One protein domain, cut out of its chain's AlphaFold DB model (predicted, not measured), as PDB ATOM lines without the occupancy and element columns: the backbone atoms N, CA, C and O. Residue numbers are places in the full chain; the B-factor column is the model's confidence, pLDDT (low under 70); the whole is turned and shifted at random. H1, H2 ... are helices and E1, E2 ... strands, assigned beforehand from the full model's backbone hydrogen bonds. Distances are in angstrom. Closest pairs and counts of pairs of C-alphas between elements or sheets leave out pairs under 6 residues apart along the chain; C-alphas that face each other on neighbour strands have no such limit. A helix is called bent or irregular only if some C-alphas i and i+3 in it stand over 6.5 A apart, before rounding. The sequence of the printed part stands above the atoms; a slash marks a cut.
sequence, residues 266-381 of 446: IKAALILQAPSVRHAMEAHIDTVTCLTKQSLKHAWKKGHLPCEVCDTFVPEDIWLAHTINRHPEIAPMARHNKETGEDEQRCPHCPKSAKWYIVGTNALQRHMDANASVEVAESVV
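What this domain is: This is residues 266 to 381 of the 446 residues of an uncharacterized protein of Auriculariopsis ampla (UniProt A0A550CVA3). Small parts are strung out in a row with few contacts between them: a cluster of three short helices, H1 to H3, at one end, then the hairpin of E1 and E2 with H4 beside it, then a second hairpin of E3 and E4, and last the long helix H5, whose residues 373 to 381 stick out freely at the other end. The printed part has 116 residues, with five named helices and four named strands in the order H1 H2 H3 E1 E2 H4 E3 E4 H5; the class is mostly helix. Each hairpin is an antiparallel sheet of two strands, in the orders E1 - E2 and E3 - E4. The whole is flat and only just loose, close to extended, with a radius of gyration of the C-alphas of 20.1 A and spans of 63 by 37 by 18 A.

How they stand to each other: Start with H1, residues 268 to 273, and H2, residues 275 to 282: they are close but not clearly touching, their closest C-alphas, of Leu 272 and Arg 278, being 5.8 A apart. H3, residues 293 to 299, touches H2 at a steep tilt of 62 degrees, opposite ways; their closest C-alphas are those of Ser 276 and Ala 299, 6.4 A apart. Next find the hairpin of E1, residues 304 to 306, and E2, residues 313 to 315, where N 305 and O 314 are 2.7 A apart, within hydrogen-bond range. H4, residues 316 to 326, comes closest to E1 at the C-alphas of His 304 and Glu 316, 4.9 A. In the hairpin of E3, residues 334 to 336, and E4, residues 343 to 345, N 344 and O 335 are 2.8 A apart, within hydrogen-bond range. Residues 344 to 345 of E4 also form a short antiparallel pairing with residues 357 to 358. H5, residues 363 to 381, is apart from H4. Every O i to N i+4 pair is within hydrogen-bond range in H1, H3 and H5, against 3 of 4 in H2 and 5 of 7 in H4.

Where its parts are: Find C-alpha 268 at (-1.911, -1.287, -1.810), where H1 begins. H4 runs 15.4 A from C-alpha 316 at (-9.065, 11.924, -15.370) and is irregular: C-alphas 317 and 320 are 7.4 A apart. H5 runs 27.4 A to C-alpha 381 at (-42.164, 33.078, -28.324).

The domain as a whole: The two C-alphas farthest apart, of Ile 285 and Val 380, are 64.0 A apart. The printed part has no cut, and the link from E4 to H5, 17 residues, is long. Residues 282 to 287 also stand free. The mean pLDDT of the printed part is 77.6; look for low confidence, under 70, in 33 residues, among them 282 to 291 and 374 to 381.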
ATOM      1  N   ILE A 266       2.454   1.881  -6.230       81.12
ATOM      2  CA  ILE A 266       1.163   2.332  -5.674       81.12
ATOM      3  C   ILE A 266       1.008   1.850  -4.228       81.12
ATOM      4  O   ILE A 266       1.473   0.770  -3.855       81.12
ATOM      5  N   LYS A 267       0.274   2.605  -3.404       82.50
ATOM      6  CA  LYS A 267      -0.175   2.134  -2.086       82.50
ATOM      7  C   LYS A 267      -1.235   1.041  -2.257       82.50
ATOM      8  O   LYS A 267      -2.306   1.292  -2.795       82.50
ATOM      9  N   ALA A 268      -0.977  -0.156  -1.726       82.69
ATOM     10  CA  ALA A 268      -1.911  -1.287  -1.810       82.69
ATOM     11  C   ALA A 268      -3.319  -0.961  -1.270       82.69
ATOM     12  O   ALA A 268      -4.297  -1.480  -1.795       82.69
ATOM     13  N   ALA A 269      -3.422  -0.078  -0.268       81.25
ATOM     14  CA  ALA A 269      -4.697   0.372   0.287       81.25
ATOM     15  C   ALA A 269      -5.629   0.997  -0.769       81.25
ATOM     16  O   ALA A 269      -6.823   0.733  -0.730       81.25
ATOM     17  N   LEU A 270      -5.086   1.740  -1.743       76.06
ATOM     18  CA  LEU A 270      -5.879   2.351  -2.818       76.06
ATOM     19  C   LEU A 270      -6.488   1.290  -3.742       76.06
ATOM     20  O   LEU A 270      -7.656   1.365  -4.099       76.06
ATOM     21  N   ILE A 271      -5.721   0.247  -4.070       80.81
ATOM     22  CA  ILE A 271      -6.203  -0.855  -4.916       80.81
ATOM     23  C   ILE A 271      -7.264  -1.685  -4.181       80.81
ATOM     24  O   ILE A 271      -8.209  -2.155  -4.802       80.81
ATOM     25  N   LEU A 272      -7.131  -1.863  -2.862       81.44
ATOM     26  CA  LEU A 272      -8.119  -2.584  -2.049       81.44
ATOM     27  C   LEU A 272      -9.459  -1.847  -1.936       81.44
ATOM     28  O   LEU A 272     -10.480  -2.493  -1.723       81.44
ATOM     29  N   GLN A 273      -9.456  -0.519  -2.071       77.62
ATOM     30  CA  GLN A 273     -10.671   0.295  -2.060       77.62
ATOM     31  C   GLN A 273     -11.432   0.245  -3.391       77.62
ATOM     32  O   GLN A 273     -12.618   0.564  -3.408       77.62
ATOM     33  N   ALA A 274     -10.791  -0.186  -4.484       71.50
ATOM     34  CA  ALA A 274     -11.442  -0.293  -5.784       71.50
ATOM     35  C   ALA A 274     -12.634  -1.272  -5.722       71.50
ATOM     36  O   ALA A 274     -12.434  -2.421  -5.312       71.50
ATOM     37  N   PRO A 275     -13.843  -0.888  -6.177       66.31
ATOM     38  CA  PRO A 275     -15.048  -1.718  -6.080       66.31
ATOM     39  C   PRO A 275     -14.880  -3.123  -6.665       66.31
ATOM     40  O   PRO A 275     -15.277  -4.103  -6.042       66.31
ATOM     41  N   SER A 276     -14.205  -3.251  -7.811       68.69
ATOM     42  CA  SER A 276     -13.935  -4.540  -8.468       68.69
ATOM     43  C   SER A 276     -13.039  -5.475  -7.646       68.69
ATOM     44  O   SER A 276     -13.193  -6.695  -7.698       68.69
ATOM     45  N   VAL A 277     -12.112  -4.917  -6.862       73.31
ATOM     46  CA  VAL A 277     -11.216  -5.668  -5.970       73.31
ATOM     47  C   VAL A 277     -11.901  -5.945  -4.643       73.31
ATOM     48  O   VAL A 277     -11.841  -7.073  -4.157       73.31
ATOM     49  N   ARG A 278     -12.581  -4.942  -4.079       73.38
ATOM     50  CA  ARG A 278     -13.350  -5.055  -2.841       73.38
ATOM     51  C   ARG A 278     -14.430  -6.121  -2.973       73.38
ATOM     52  O   ARG A 278     -14.492  -7.009  -2.137       73.38
ATOM     53  N   HIS A 279     -15.194  -6.112  -4.064       68.31
ATOM     54  CA  HIS A 279     -16.233  -7.107  -4.312       68.31
ATOM     55  C   HIS A 279     -15.665  -8.532  -4.370       68.31
ATOM     56  O   HIS A 279     -16.190  -9.429  -3.722       68.31
ATOM     57  N   ALA A 280     -14.536  -8.733  -5.056       68.31
ATOM     58  CA  ALA A 280     -13.861 -10.032  -5.108       68.31
ATOM     59  C   ALA A 280     -13.201 -10.449  -3.775       68.31
ATOM     60  O   ALA A 280     -12.975 -11.636  -3.545       68.31
ATOM     61  N   MET A 281     -12.863  -9.492  -2.902       70.25
ATOM     62  CA  MET A 281     -12.328  -9.734  -1.551       70.25
ATOM     63  C   MET A 281     -13.430 -10.016  -0.518       70.25
ATOM     64  O   MET A 281     -13.185 -10.739   0.446       70.25
ATOM     65  N   GLU A 282     -14.614  -9.427  -0.705       66.25
ATOM     66  CA  GLU A 282     -15.782  -9.521   0.182       66.25
ATOM     67  C   GLU A 282     -16.780 -10.609  -0.241       66.25
ATOM     68  O   GLU A 282     -17.731 -10.879   0.497       66.25
ATOM     69  N   ALA A 283     -16.575 -11.239  -1.403       60.16
ATOM     70  CA  ALA A 283     -17.369 -12.359  -1.896       60.16
ATOM     71  C   ALA A 283     -17.254 -13.570  -0.951       60.16
ATOM     72  O   ALA A 283     -16.442 -14.478  -1.125       60.16
ATOM     73  N   HIS A 284     -18.082 -13.574   0.091       51.56
ATOM     74  CA  HIS A 284     -18.152 -14.647   1.065       51.56
ATOM     75  C   HIS A 284     -18.935 -15.841   0.525       51.56
ATOM     76  O   HIS A 284     -20.030 -15.688   0.001       51.56
ATOM     77  N   ILE A 285     -18.388 -17.034   0.775       49.62
ATOM     78  CA  ILE A 285     -19.018 -18.358   0.647       49.62
ATOM     79  C   ILE A 285     -19.328 -18.819  -0.789       49.62
ATOM     80  O   ILE A 285     -19.168 -20.003  -1.075       49.62
ATOM     81  N   ASP A 286     -19.682 -17.910  -1.695       51.12
ATOM     82  CA  ASP A 286     -20.424 -18.272  -2.909       51.12
ATOM     83  C   ASP A 286     -19.571 -18.320  -4.180       51.12
ATOM     84  O   ASP A 286     -19.826 -19.105  -5.093       51.12
ATOM     85  N   THR A 287     -18.517 -17.517  -4.223       52.44
ATOM     86  CA  THR A 287     -17.497 -17.562  -5.261       52.44
ATOM     87  C   THR A 287     -16.218 -17.159  -4.580       52.44
ATOM     88  O   THR A 287     -15.933 -15.973  -4.407       52.44
ATOM     89  N   VAL A 288     -15.441 -18.134  -4.133       53.06
ATOM     90  CA  VAL A 288     -14.085 -17.777  -3.787       53.06
ATOM     91  C   VAL A 288     -13.439 -17.355  -5.113       53.06
ATOM     92  O   VAL A 288     -13.313 -18.139  -6.050       53.06
ATOM     93  N   THR A 289     -13.172 -16.061  -5.260       58.31
ATOM     94  CA  THR A 289     -12.675 -15.488  -6.512       58.31
ATOM     95  C   THR A 289     -11.235 -15.082  -6.328       58.31
ATOM     96  O   THR A 289     -10.921 -14.205  -5.524       58.31
ATOM     97  N   CYS A 290     -10.343 -15.699  -7.094       62.28
ATOM     98  CA  CYS A 290      -8.987 -15.194  -7.227       62.28
ATOM     99  C   CYS A 290      -9.017 -13.917  -8.073       62.28
ATOM    100  O   CYS A 290      -9.594 -13.892  -9.161       62.28
ATOM    101  N   LEU A 291      -8.373 -12.857  -7.592       65.44
ATOM    102  CA  LEU A 291      -8.201 -11.632  -8.362       65.44
ATOM    103  C   LEU A 291      -7.414 -11.936  -9.635       65.44
ATOM    104  O   LEU A 291      -6.305 -12.472  -9.589       65.44
ATOM    105  N   THR A 292      -7.964 -11.546 -10.780       72.19
ATOM    106  CA  THR A 292      -7.257 -11.676 -12.054       72.19
ATOM    107  C   THR A 292      -6.320 -10.485 -12.271       72.19
ATOM    108  O   THR A 292      -6.519  -9.392 -11.733       72.19
ATOM    109  N   LYS A 293      -5.295 -10.660 -13.120       71.56
ATOM    110  CA  LYS A 293      -4.451  -9.534 -13.566       71.56
ATOM    111  C   LYS A 293      -5.283  -8.429 -14.224       71.56
ATOM    112  O   LYS A 293      -4.939  -7.261 -14.083       71.56
ATOM    113  N   GLN A 294      -6.344  -8.790 -14.947       69.25
ATOM    114  CA  GLN A 294      -7.234  -7.831 -15.602       69.25
ATOM    115  C   GLN A 294      -8.026  -7.018 -14.576       69.25
ATOM    116  O   GLN A 294      -8.048  -5.800 -14.684       69.25
ATOM    117  N   SER A 295      -8.572  -7.658 -13.536       65.25
ATOM    118  CA  SER A 295      -9.275  -6.970 -12.443       65.25
ATOM    119  C   SER A 295      -8.373  -5.947 -11.749       65.25
ATOM    120  O   SER A 295      -8.811  -4.836 -11.482       65.25
ATOM    121  N   LEU A 296      -7.093  -6.274 -11.531       70.94
ATOM    122  CA  LEU A 296      -6.119  -5.336 -10.956       70.94
ATOM    123  C   LEU A 296      -5.739  -4.192 -11.902       70.94
ATOM    124  O   LEU A 296      -5.621  -3.054 -11.462       70.94
ATOM    125  N   LYS A 297      -5.564  -4.477 -13.198       71.50
ATOM    126  CA  LYS A 297      -5.345  -3.438 -14.220       71.50
ATOM    127  C   LYS A 297      -6.559  -2.523 -14.382       71.50
ATOM    128  O   LYS A 297      -6.397  -1.361 -14.718       71.50
ATOM    129  N   HIS A 298      -7.764  -3.047 -14.178       67.56
ATOM    130  CA  HIS A 298      -8.986  -2.254 -14.212       67.56
ATOM    131  C   HIS A 298      -9.138  -1.414 -12.940       67.56
ATOM    132  O   HIS A 298      -9.440  -0.234 -13.026       67.56
ATOM    133  N   ALA A 299      -8.832  -2.000 -11.779       63.91
ATOM    134  CA  ALA A 299      -8.796  -1.310 -10.489       63.91
ATOM    135  C   ALA A 299      -7.744  -0.196 -10.421       63.91
ATOM    136  O   ALA A 299      -7.832   0.699  -9.585       63.91
ATOM    137  N   TRP A 300      -6.728  -0.273 -11.278       65.56
ATOM    138  CA  TRP A 300      -5.720   0.755 -11.422       65.56
ATOM    139  C   TRP A 300      -5.294   0.896 -12.879       65.56
ATOM    140  O   TRP A 300      -4.380   0.213 -13.359       65.56
ATOM    141  N   LYS A 301      -5.939   1.836 -13.566       68.56
ATOM    142  CA  LYS A 301      -5.500   2.329 -14.865       68.56
ATOM    143  C   LYS A 301      -4.952   3.738 -14.661       68.56
ATOM    144  O   LYS A 301      -5.652   4.610 -14.158       68.56
ATOM    145  N   LYS A 302      -3.668   3.942 -14.972       66.38
ATOM    146  CA  LYS A 302      -2.986   5.231 -14.775       66.38
ATOM    147  C   LYS A 302      -3.773   6.342 -15.491       66.38
ATOM    148  O   LYS A 302      -4.175   6.148 -16.637       66.38
ATOM    149  N   GLY A 303      -4.006   7.460 -14.800       67.38
ATOM    150  CA  GLY A 303      -4.801   8.580 -15.312       67.38
ATOM    151  C   GLY A 303      -6.302   8.295 -15.403       67.38
ATOM    152  O   GLY A 303      -6.949   8.850 -16.276       67.38
ATOM    153  N   HIS A 304      -6.850   7.373 -14.601       73.12
ATOM    154  CA  HIS A 304      -8.298   7.174 -14.455       73.12
ATOM    155  C   HIS A 304      -8.698   7.323 -12.981       73.12
ATOM    156  O   HIS A 304      -7.995   6.839 -12.092       73.12
ATOM    157  N   LEU A 305      -9.846   7.947 -12.739       69.94
ATOM    158  CA  LEU A 305     -10.476   8.129 -11.437       69.94
ATOM    159  C   LEU A 305     -11.740   7.255 -11.342       69.94
ATOM    160  O   LEU A 305     -12.494   7.169 -12.317       69.94
ATOM    161  N   PRO A 306     -11.996   6.592 -10.199       73.12
ATOM    162  CA  PRO A 306     -13.271   5.927  -9.976       73.12
ATOM    163  C   PRO A 306     -14.380   6.977  -9.817       73.12
ATOM    164  O   PRO A 306     -14.215   7.971  -9.111       73.12
ATOM    165  N   CYS A 307     -15.519   6.767 -10.469       75.69
ATOM    166  CA  CYS A 307     -16.738   7.497 -10.145       75.69
ATOM    167  C   CYS A 307     -17.309   6.952  -8.829       75.69
ATOM    168  O   CYS A 307     -17.561   5.756  -8.727       75.69
ATOM    169  N   GLU A 308     -17.552   7.819  -7.846       74.69
ATOM    170  CA  GLU A 308     -18.074   7.424  -6.525       74.69
ATOM    171  C   GLU A 308     -19.535   6.943  -6.555       74.69
ATOM    172  O   GLU A 308     -20.022   6.369  -5.585       74.69
ATOM    173  N   VAL A 309     -20.236   7.181  -7.668       78.62
ATOM    174  CA  VAL A 309     -21.684   6.964  -7.800       78.62
ATOM    175  C   VAL A 309     -21.996   5.689  -8.574       78.62
ATOM    176  O   VAL A 309     -22.826   4.890  -8.148       78.62
ATOM    177  N   CYS A 310     -21.339   5.489  -9.721       74.62
ATOM    178  CA  CYS A 310     -21.547   4.320 -10.579       74.62
ATOM    179  C   CYS A 310     -20.365   3.347 -10.609       74.62
ATOM    180  O   CYS A 310     -20.362   2.435 -11.436       74.62
ATOM    181  N   ASP A 311     -19.345   3.556  -9.769       64.69
ATOM    182  CA  ASP A 311     -18.159   2.698  -9.642       64.69
ATOM    183  C   ASP A 311     -17.360   2.489 -10.951       64.69
ATOM    184  O   ASP A 311     -16.499   1.607 -11.044       64.69
ATOM    185  N   THR A 312     -17.612   3.305 -11.981       69.12
ATOM    186  CA  THR A 312     -16.940   3.208 -13.285       69.12
ATOM    187  C   THR A 312     -15.592   3.932 -13.244       69.12
ATOM    188  O   THR A 312     -15.502   5.049 -12.739       69.12
ATOM    189  N   PHE A 313     -14.533   3.326 -13.795       70.62
ATOM    190  CA  PHE A 313     -13.224   3.976 -13.938       70.62
ATOM    191  C   PHE A 313     -13.190   4.859 -15.183       70.62
ATOM    192  O   PHE A 313     -13.268   4.361 -16.308       70.62
ATOM    193  N   VAL A 314     -13.020   6.160 -14.978       77.38
ATOM    194  CA  VAL A 314     -13.095   7.172 -16.029       77.38
ATOM    195  C   VAL A 314     -11.744   7.877 -16.150       77.38
ATOM    196  O   VAL A 314     -11.192   8.245 -15.116       77.38
ATOM    197  N   PRO A 315     -11.179   8.058 -17.358       80.38
ATOM    198  CA  PRO A 315      -9.978   8.867 -17.544       80.38
ATOM    199  C   PRO A 315     -10.114  10.245 -16.872       80.38
ATOM    200  O   PRO A 315     -11.183  10.850 -16.913       80.38
ATOM    201  N   GLU A 316      -9.061  10.712 -16.205       81.31
ATOM    202  CA  GLU A 316      -9.065  11.924 -15.370       81.31
ATOM    203  C   GLU A 316      -9.480  13.176 -16.160       81.31
ATOM    204  O   GLU A 316     -10.227  14.012 -15.656       81.31
ATOM    205  N   ASP A 317      -9.088  13.244 -17.432       81.81
ATOM    206  CA  ASP A 317      -9.429  14.297 -18.389       81.81
ATOM    207  C   ASP A 317     -10.921  14.341 -18.752       81.81
ATOM    208  O   ASP A 317     -11.459  15.418 -19.008       81.81
ATOM    209  N   ILE A 318     -11.620  13.201 -18.720       85.19
ATOM    210  CA  ILE A 318     -13.060  13.126 -19.027       85.19
ATOM    211  C   ILE A 318     -13.932  12.839 -17.800       85.19
ATOM    212  O   ILE A 318     -15.153  12.731 -17.933       85.19
ATOM    213  N   TRP A 319     -13.341  12.743 -16.604       87.06
ATOM    214  CA  TRP A 319     -14.068  12.435 -15.371       87.06
ATOM    215  C   TRP A 319     -15.188  13.442 -15.123       87.06
ATOM    216  O   TRP A 319     -16.333  13.045 -14.948       87.06
ATOM    217  N   LEU A 320     -14.899  14.742 -15.237       86.31
ATOM    218  CA  LEU A 320     -15.909  15.783 -15.044       86.31
ATOM    219  C   LEU A 320     -17.059  15.665 -16.054       86.31
ATOM    220  O   LEU A 320     -18.223  15.771 -15.675       86.31
ATOM    221  N   ALA A 321     -16.746  15.418 -17.327       86.69
ATOM    222  CA  ALA A 321     -17.761  15.237 -18.360       86.69
ATOM    223  C   ALA A 321     -18.640  14.007 -18.077       86.69
ATOM    224  O   ALA A 321     -19.851  14.047 -18.290       86.69
ATOM    225  N   HIS A 322     -18.058  12.926 -17.558       88.81
ATOM    226  CA  HIS A 322     -18.816  11.768 -17.099       88.81
ATOM    227  C   HIS A 322     -19.746  12.121 -15.932       88.81
ATOM    228  O   HIS A 322     -20.939  11.829 -16.017       88.81
ATOM    229  N   THR A 323     -19.236  12.774 -14.880       88.94
ATOM    230  CA  THR A 323     -20.027  13.121 -13.690       88.94
ATOM    231  C   THR A 323     -21.181  14.044 -14.061       88.94
ATOM    232  O   THR A 323     -22.313  13.783 -13.686       88.94
ATOM    233  N   ILE A 324     -20.940  15.051 -14.898       88.75
ATOM    234  CA  ILE A 324     -21.970  15.979 -15.383       88.75
ATOM    235  C   ILE A 324     -23.085  15.262 -16.162       88.75
ATOM    236  O   ILE A 324     -24.259  15.594 -16.009       88.75
ATOM    237  N   ASN A 325     -22.735  14.285 -17.001       86.19
ATOM    238  CA  ASN A 325     -23.706  13.609 -17.863       86.19
ATOM    239  C   ASN A 325     -24.471  12.481 -17.161       86.19
ATOM    240  O   ASN A 325     -25.616  12.208 -17.518       86.19
ATOM    241  N   ARG A 326     -23.833  11.780 -16.218       85.62
ATOM    242  CA  ARG A 326     -24.401  10.592 -15.558       85.62
ATOM    243  C   ARG A 326     -24.913  10.867 -14.147       85.62
ATOM    244  O   ARG A 326     -25.858  10.201 -13.740       85.62
ATOM    245  N   HIS A 327     -24.293  11.809 -13.440       86.00
ATOM    246  CA  HIS A 327     -24.501  12.100 -12.015       86.00
ATOM    247  C   HIS A 327     -24.454  13.618 -11.742       86.00
ATOM    248  O   HIS A 327     -23.595  14.084 -10.979       86.00
ATOM    249  N   PRO A 328     -25.299  14.425 -12.416       83.69
ATOM    250  CA  PRO A 328     -25.238  15.886 -12.334       83.69
ATOM    251  C   PRO A 328     -25.337  16.414 -10.896       83.69
ATOM    252  O   PRO A 328     -24.735  17.437 -10.583       83.69
ATOM    253  N   GLU A 329     -26.030  15.697 -10.014       82.06
ATOM    254  CA  GLU A 329     -26.224  16.021  -8.599       82.06
ATOM    255  C   GLU A 329     -24.951  15.950  -7.737       82.06
ATOM    256  O   GLU A 329     -24.919  16.517  -6.648       82.06
ATOM    257  N   ILE A 330     -23.895  15.289  -8.220       83.69
ATOM    258  CA  ILE A 330     -22.637  15.053  -7.478       83.69
ATOM    259  C   ILE A 330     -21.455  15.729  -8.190       83.69
ATOM    260  O   ILE A 330     -20.308  15.666  -7.750       83.69
ATOM    261  N   ALA A 331     -21.718  16.400  -9.314       85.88
ATOM    262  CA  ALA A 331     -20.693  17.107 -10.054       85.88
ATOM    263  C   ALA A 331     -20.176  18.303  -9.227       85.88
ATOM    264  O   ALA A 331     -20.977  19.107  -8.744       85.88
ATOM    265  N   PRO A 332     -18.849  18.467  -9.073       87.75
ATOM    266  CA  PRO A 332     -18.296  19.563  -8.288       87.75
ATOM    267  C   PRO A 332     -18.703  20.910  -8.892       87.75
ATOM    268  O   PRO A 332     -18.648  21.098 -10.110       87.75
ATOM    269  N   MET A 333     -19.107  21.843  -8.029       88.75
ATOM    270  CA  MET A 333     -19.530  23.195  -8.421       88.75
ATOM    271  C   MET A 333     -18.401  24.223  -8.362       88.75
ATOM    272  O   MET A 333     -18.485  25.263  -9.009       88.75
ATOM    273  N   ALA A 334     -17.336  23.923  -7.622       89.06
ATOM    274  CA  ALA A 334     -16.148  24.753  -7.497       89.06
ATOM    275  C   ALA A 334     -14.893  23.879  -7.598       89.06
ATOM    276  O   ALA A 334     -14.911  22.711  -7.195       89.06
ATOM    277  N   ARG A 335     -13.807  24.440  -8.128       89.19
ATOM    278  CA  ARG A 335     -12.478  23.823  -8.127       89.19
ATOM    279  C   ARG A 335     -11.400  24.890  -7.997       89.19
ATOM    280  O   ARG A 335     -11.614  26.029  -8.380       89.19
ATOM    281  N   HIS A 336     -10.229  24.476  -7.540       88.75
ATOM    282  CA  HIS A 336      -9.020  25.285  -7.611       88.75
ATOM    283  C   HIS A 336      -8.197  24.829  -8.818       88.75
ATOM    284  O   HIS A 336      -7.840  23.645  -8.908       88.75
ATOM    285  N   ASN A 337      -7.935  25.722  -9.772       87.75
ATOM    286  CA  ASN A 337      -7.149  25.386 -10.951       87.75
ATOM    287  C   ASN A 337      -5.655  25.425 -10.601       87.75
ATOM    288  O   ASN A 337      -5.104  26.461 -10.251       87.75
ATOM    289  N   LYS A 338      -4.983  24.271 -10.696       84.25
ATOM    290  CA  LYS A 338      -3.569  24.129 -10.319       84.25
ATOM    291  C   LYS A 338      -2.605  24.857 -11.257       84.25
ATOM    292  O   LYS A 338      -1.487  25.134 -10.840       84.25
ATOM    293  N   GLU A 339      -2.998  25.097 -12.507       85.19
ATOM    294  CA  GLU A 339      -2.136  25.746 -13.501       85.19
ATOM    295  C   GLU A 339      -2.169  27.268 -13.363       85.19
ATOM    296  O   GLU A 339      -1.127  27.912 -13.441       85.19
ATOM    297  N   THR A 340      -3.353  27.835 -13.124       85.44
ATOM    298  CA  THR A 340      -3.537  29.287 -12.977       85.44
ATOM    299  C   THR A 340      -3.438  29.756 -11.527       85.44
ATOM    300  O   THR A 340      -3.141  30.920 -11.285       85.44
ATOM    301  N   GLY A 341      -3.653  28.864 -10.554       88.44
ATOM    302  CA  GLY A 341      -3.714  29.200  -9.128       88.44
ATOM    303  C   GLY A 341      -5.001  29.922  -8.720       88.44
ATOM    304  O   GLY A 341      -5.075  30.456  -7.616       88.44
ATOM    305  N   GLU A 342      -6.002  29.958  -9.598       90.56
ATOM    306  CA  GLU A 342      -7.257  30.675  -9.383       90.56
ATOM    307  C   GLU A 342      -8.397  29.712  -9.030       90.56
ATOM    308  O   GLU A 342      -8.444  28.560  -9.481       90.56
ATOM    309  N   ASP A 343      -9.343  30.195  -8.227       91.12
ATOM    310  CA  ASP A 343     -10.575  29.468  -7.947       91.12
ATOM    311  C   ASP A 343     -11.545  29.625  -9.116       91.12
ATOM    312  O   ASP A 343     -11.738  30.712  -9.653       91.12
ATOM    313  N   GLU A 344     -12.189  28.534  -9.508       93.31
ATOM    314  CA  GLU A 344     -13.144  28.491 -10.605       93.31
ATOM    315  C   GLU A 344     -14.472  27.887 -10.139       93.31
ATOM    316  O   GLU A 344     -14.510  26.950  -9.337       93.31
ATOM    317  N   GLN A 345     -15.581  28.388 -10.680       92.69
ATOM    318  CA  GLN A 345     -16.939  27.943 -10.374       92.69
ATOM    319  C   GLN A 345     -17.740  27.618 -11.635       92.69
ATOM    320  O   GLN A 345     -17.502  28.157 -12.718       92.69
ATOM    321  N   ARG A 346     -18.713  26.717 -11.484       91.81
ATOM    322  CA  ARG A 346     -19.697  26.372 -12.516       91.81
ATOM    323  C   ARG A 346     -21.000  27.130 -12.303       91.81
ATOM    324  O   ARG A 346     -21.355  27.490 -11.185       91.81
ATOM    325  N   CYS A 347     -21.740  27.316 -13.391       89.62
ATOM    326  CA  CYS A 347     -23.059  27.931 -13.345       89.62
ATOM    327  C   CYS A 347     -24.088  26.981 -12.702       89.62
ATOM    328  O   CYS A 347     -24.282  25.879 -13.225       89.62
ATOM    329  N   PRO A 348     -24.785  27.388 -11.622       87.56
ATOM    330  CA  PRO A 348     -25.804  26.560 -10.972       87.56
ATOM    331  C   PRO A 348     -27.039  26.327 -11.853       87.56
ATOM    332  O   PRO A 348     -27.674  25.283 -11.744       87.56
ATOM    333  N   HIS A 349     -27.341  27.243 -12.779       87.25
ATOM    334  CA  HIS A 349     -28.459  27.111 -13.720       87.25
ATOM    335  C   HIS A 349     -28.141  26.210 -14.923       87.25
ATOM    336  O   HIS A 349     -29.031  25.847 -15.684       87.25
ATOM    337  N   CYS A 350     -26.880  25.800 -15.101       87.06
ATOM    338  CA  CYS A 350     -26.469  24.916 -16.193       87.06
ATOM    339  C   CYS A 350     -25.762  23.661 -15.661       87.06
ATOM    340  O   CYS A 350     -24.579  23.450 -15.955       87.06
ATOM    341  N   PRO A 351     -26.470  22.773 -14.936       78.44
ATOM    342  CA  PRO A 351     -25.865  21.605 -14.292       78.44
ATOM    343  C   PRO A 351     -25.221  20.627 -15.285       78.44
ATOM    344  O   PRO A 351     -24.334  19.869 -14.901       78.44
ATOM    345  N   LYS A 352     -25.599  20.686 -16.572       82.94
ATOM    346  CA  LYS A 352     -25.022  19.886 -17.667       82.94
ATOM    347  C   LYS A 352     -23.808  20.526 -18.368       82.94
ATOM    348  O   LYS A 352     -23.210  19.908 -19.241       82.94
ATOM    349  N   SER A 353     -23.425  21.758 -18.023       84.81
ATOM    350  CA  SER A 353     -22.304  22.461 -18.665       84.81
ATOM    351  C   SER A 353     -20.968  22.137 -17.999       84.81
ATOM    352  O   SER A 353     -20.835  22.285 -16.785       84.81
ATOM    353  N   ALA A 354     -19.955  21.766 -18.785       83.94
ATOM    354  CA  ALA A 354     -18.585  21.533 -18.309       83.94
ATOM    355  C   ALA A 354     -17.718  22.807 -18.234       83.94
ATOM    356  O   ALA A 354     -16.532  22.717 -17.918       83.94
ATOM    357  N   LYS A 355     -18.284  23.985 -18.540       89.44
ATOM    358  CA  LYS A 355     -17.547  25.258 -18.516       89.44
ATOM    359  C   LYS A 355     -17.280  25.727 -17.087       89.44
ATOM    360  O   LYS A 355     -18.186  25.725 -16.255       89.44
ATOM    361  N   TRP A 356     -16.055  26.187 -16.864       91.44
ATOM    362  CA  TRP A 356     -15.588  26.794 -15.622       91.44
ATOM    363  C   TRP A 356     -15.405  28.299 -15.802       91.44
ATOM    364  O   TRP A 356     -14.995  28.751 -16.871       91.44
ATOM    365  N   TYR A 357     -15.707  29.057 -14.754       92.38
ATOM    366  CA  TYR A 357     -15.579  30.508 -14.719       92.38
ATOM    367  C   TYR A 357     -14.709  30.909 -13.533       92.38
ATOM    368  O   TYR A 357     -14.969  30.476 -12.415       92.38
ATOM    369  N   ILE A 358     -13.695  31.739 -13.766       91.06
ATOM    370  CA  ILE A 358     -12.781  32.207 -12.718       91.06
ATOM    371  C   ILE A 358     -13.539  33.090 -11.718       91.06
ATOM    372  O   ILE A 358     -14.200  34.063 -12.102       91.06
ATOM    373  N   VAL A 359     -13.423  32.762 -10.434       86.56
ATOM    374  CA  VAL A 359     -13.983  33.518  -9.314       86.56
ATOM    375  C   VAL A 359     -13.254  34.855  -9.205       86.56
ATOM    376  O   VAL A 359     -12.031  34.911  -9.201       86.56
ATOM    377  N   GLY A 360     -14.011  35.950  -9.149       81.38
ATOM    378  CA  GLY A 360     -13.469  37.315  -9.197       81.38
ATOM    379  C   GLY A 360     -13.483  37.937 -10.595       81.38
ATOM    380  O   GLY A 360     -13.321  39.149 -10.724       81.38
ATOM    381  N   THR A 361     -13.773  37.155 -11.641       85.88
ATOM    382  CA  THR A 361     -14.105  37.708 -12.958       85.88
ATOM    383  C   THR A 361     -15.618  37.844 -13.119       85.88
ATOM    384  O   THR A 361     -16.384  36.953 -12.757       85.88
ATOM    385  N   ASN A 362     -16.074  38.914 -13.779       90.12
ATOM    386  CA  ASN A 362     -17.490  39.088 -14.142       90.12
ATOM    387  C   ASN A 362     -17.950  38.107 -15.248       90.12
ATOM    388  O   ASN A 362     -18.918  38.380 -15.953       90.12
ATOM    389  N   ALA A 363     -17.222  37.018 -15.509       90.00
ATOM    390  CA  ALA A 363     -17.543  36.064 -16.568       90.00
ATOM    391  C   ALA A 363     -18.747  35.184 -16.203       90.00
ATOM    392  O   ALA A 363     -19.623  34.986 -17.043       90.00
ATOM    393  N   LEU A 364     -18.820  34.712 -14.951       90.25
ATOM    394  CA  LEU A 364     -19.952  33.913 -14.472       90.25
ATOM    395  C   LEU A 364     -21.250  34.730 -14.485       90.25
ATOM    396  O   LEU A 364     -22.251  34.262 -15.018       90.25
ATOM    397  N   GLN A 365     -21.202  35.969 -13.978       88.88
ATOM    398  CA  GLN A 365     -22.356  36.869 -13.969       88.88
ATOM    399  C   GLN A 365     -22.850  37.153 -15.391       88.88
ATOM    400  O   GLN A 365     -24.016  36.933 -15.687       88.88
ATOM    401  N   ARG A 366     -21.941  37.508 -16.312       90.69
ATOM    402  CA  ARG A 366     -22.293  37.727 -17.725       90.69
ATOM    403  C   ARG A 366     -22.941  36.504 -18.375       90.69
ATOM    404  O   ARG A 366     -23.828  36.657 -19.206       90.69
ATOM    405  N   HIS A 367     -22.502  35.296 -18.024       92.00
ATOM    406  CA  HIS A 367     -23.126  34.070 -18.514       92.00
ATOM    407  C   HIS A 367     -24.533  33.858 -17.939       92.00
ATOM    408  O   HIS A 367     -25.431  33.469 -18.685       92.00
ATOM    409  N   MET A 368     -24.727  34.114 -16.644       90.31
ATOM    410  CA  MET A 368     -26.042  34.020 -16.002       90.31
ATOM    411  C   MET A 368     -27.023  35.039 -16.593       90.31
ATOM    412  O   MET A 368     -28.133  34.658 -16.952       90.31
ATOM    413  N   ASP A 369     -26.588  36.286 -16.789       89.06
ATOM    414  CA  ASP A 369     -27.403  37.349 -17.391       89.06
ATOM    415  C   ASP A 369     -27.787  37.007 -18.844       89.06
ATOM    416  O   ASP A 369     -28.936  37.181 -19.251       89.06
ATOM    417  N   ALA A 370     -26.844  36.454 -19.620       86.62
ATOM    418  CA  ALA A 370     -27.104  36.011 -20.988       86.62
ATOM    419  C   ALA A 370     -28.133  34.870 -21.036       86.62
ATOM    420  O   ALA A 370     -29.056  34.919 -21.845       86.62
ATOM    421  N   ASN A 371     -28.027  33.875 -20.155       81.81
ATOM    422  CA  ASN A 371     -29.007  32.789 -20.106       81.81
ATOM    423  C   ASN A 371     -30.395  33.277 -19.669       81.81
ATOM    424  O   ASN A 371     -31.383  32.880 -20.278       81.81
ATOM    425  N   ALA A 372     -30.472  34.178 -18.685       78.44
ATOM    426  CA  ALA A 372     -31.740  34.766 -18.257       78.44
ATOM    427  C   ALA A 372     -32.423  35.536 -19.402       78.44
ATOM    428  O   ALA A 372     -33.635  35.451 -19.579       78.44
ATOM    429  N   SER A 373     -31.647  36.242 -20.233       71.75
ATOM    430  CA  SER A 373     -32.188  36.941 -21.406       71.75
ATOM    431  C   SER A 373     -32.724  36.000 -22.496       71.75
ATOM    432  O   SER A 373     -33.652  36.369 -23.214       71.75
ATOM    433  N   VAL A 374     -32.184  34.779 -22.599       68.50
ATOM    434  CA  VAL A 374     -32.649  33.758 -23.552       68.50
ATOM    435  C   VAL A 374     -33.927  33.079 -23.059       68.50
ATOM    436  O   VAL A 374     -34.850  32.919 -23.848       68.50
ATOM    437  N   GLU A 375     -34.033  32.758 -21.767       63.16
ATOM    438  CA  GLU A 375     -35.264  32.181 -21.196       63.16
ATOM    439  C   GLU A 375     -36.456  33.145 -21.316       63.16
ATOM    440  O   GLU A 375     -37.562  32.732 -21.662       63.16
ATOM    441  N   VAL A 376     -36.227  34.452 -21.128       62.50
ATOM    442  CA  VAL A 376     -37.259  35.477 -21.355       62.50
ATOM    443  C   VAL A 376     -37.657  35.534 -22.834       62.50
ATOM    444  O   VAL A 376     -38.844  35.603 -23.142       62.50
ATOM    445  N   ALA A 377     -36.703  35.437 -23.763       58.94
ATOM    446  CA  ALA A 377     -37.006  35.428 -25.193       58.94
ATOM    447  C   ALA A 377     -37.772  34.166 -25.638       58.94
ATOM    448  O   ALA A 377     -38.696  34.280 -26.438       58.94
ATOM    449  N   GLU A 378     -37.441  32.985 -25.109       59.44
ATOM    450  CA  GLU A 378     -38.175  31.745 -25.404       59.44
ATOM    451  C   GLU A 378     -39.596  31.766 -24.822       59.44
ATOM    452  O   GLU A 378     -40.526  31.382 -25.527       59.44
ATOM    453  N   SER A 379     -39.791  32.308 -23.610       56.00
ATOM    454  CA  SER A 379     -41.130  32.455 -23.010       56.00
ATOM    455  C   SER A 379     -42.053  33.382 -23.816       56.00
ATOM    456  O   SER A 379     -43.224  33.074 -24.026       56.00
ATOM    457  N   VAL A 380     -41.511  34.468 -24.383       56.03
ATOM    458  CA  VAL A 380     -42.267  35.401 -25.238       56.03
ATOM    459  C   VAL A 380     -42.650  34.764 -26.582       56.03
ATOM    460  O   VAL A 380     -43.685  35.103 -27.156       56.03
ATOM    461  N   VAL A 381     -41.854  33.816 -27.089       56.66
ATOM    462  CA  VAL A 381     -42.164  33.078 -28.324       56.66
ATOM    463  C   VAL A 381     -43.204  31.980 -28.075       56.66
ATOM    464  O   VAL A 381     -44.066  31.770 -28.930       56.66
TER     465      VAL A 381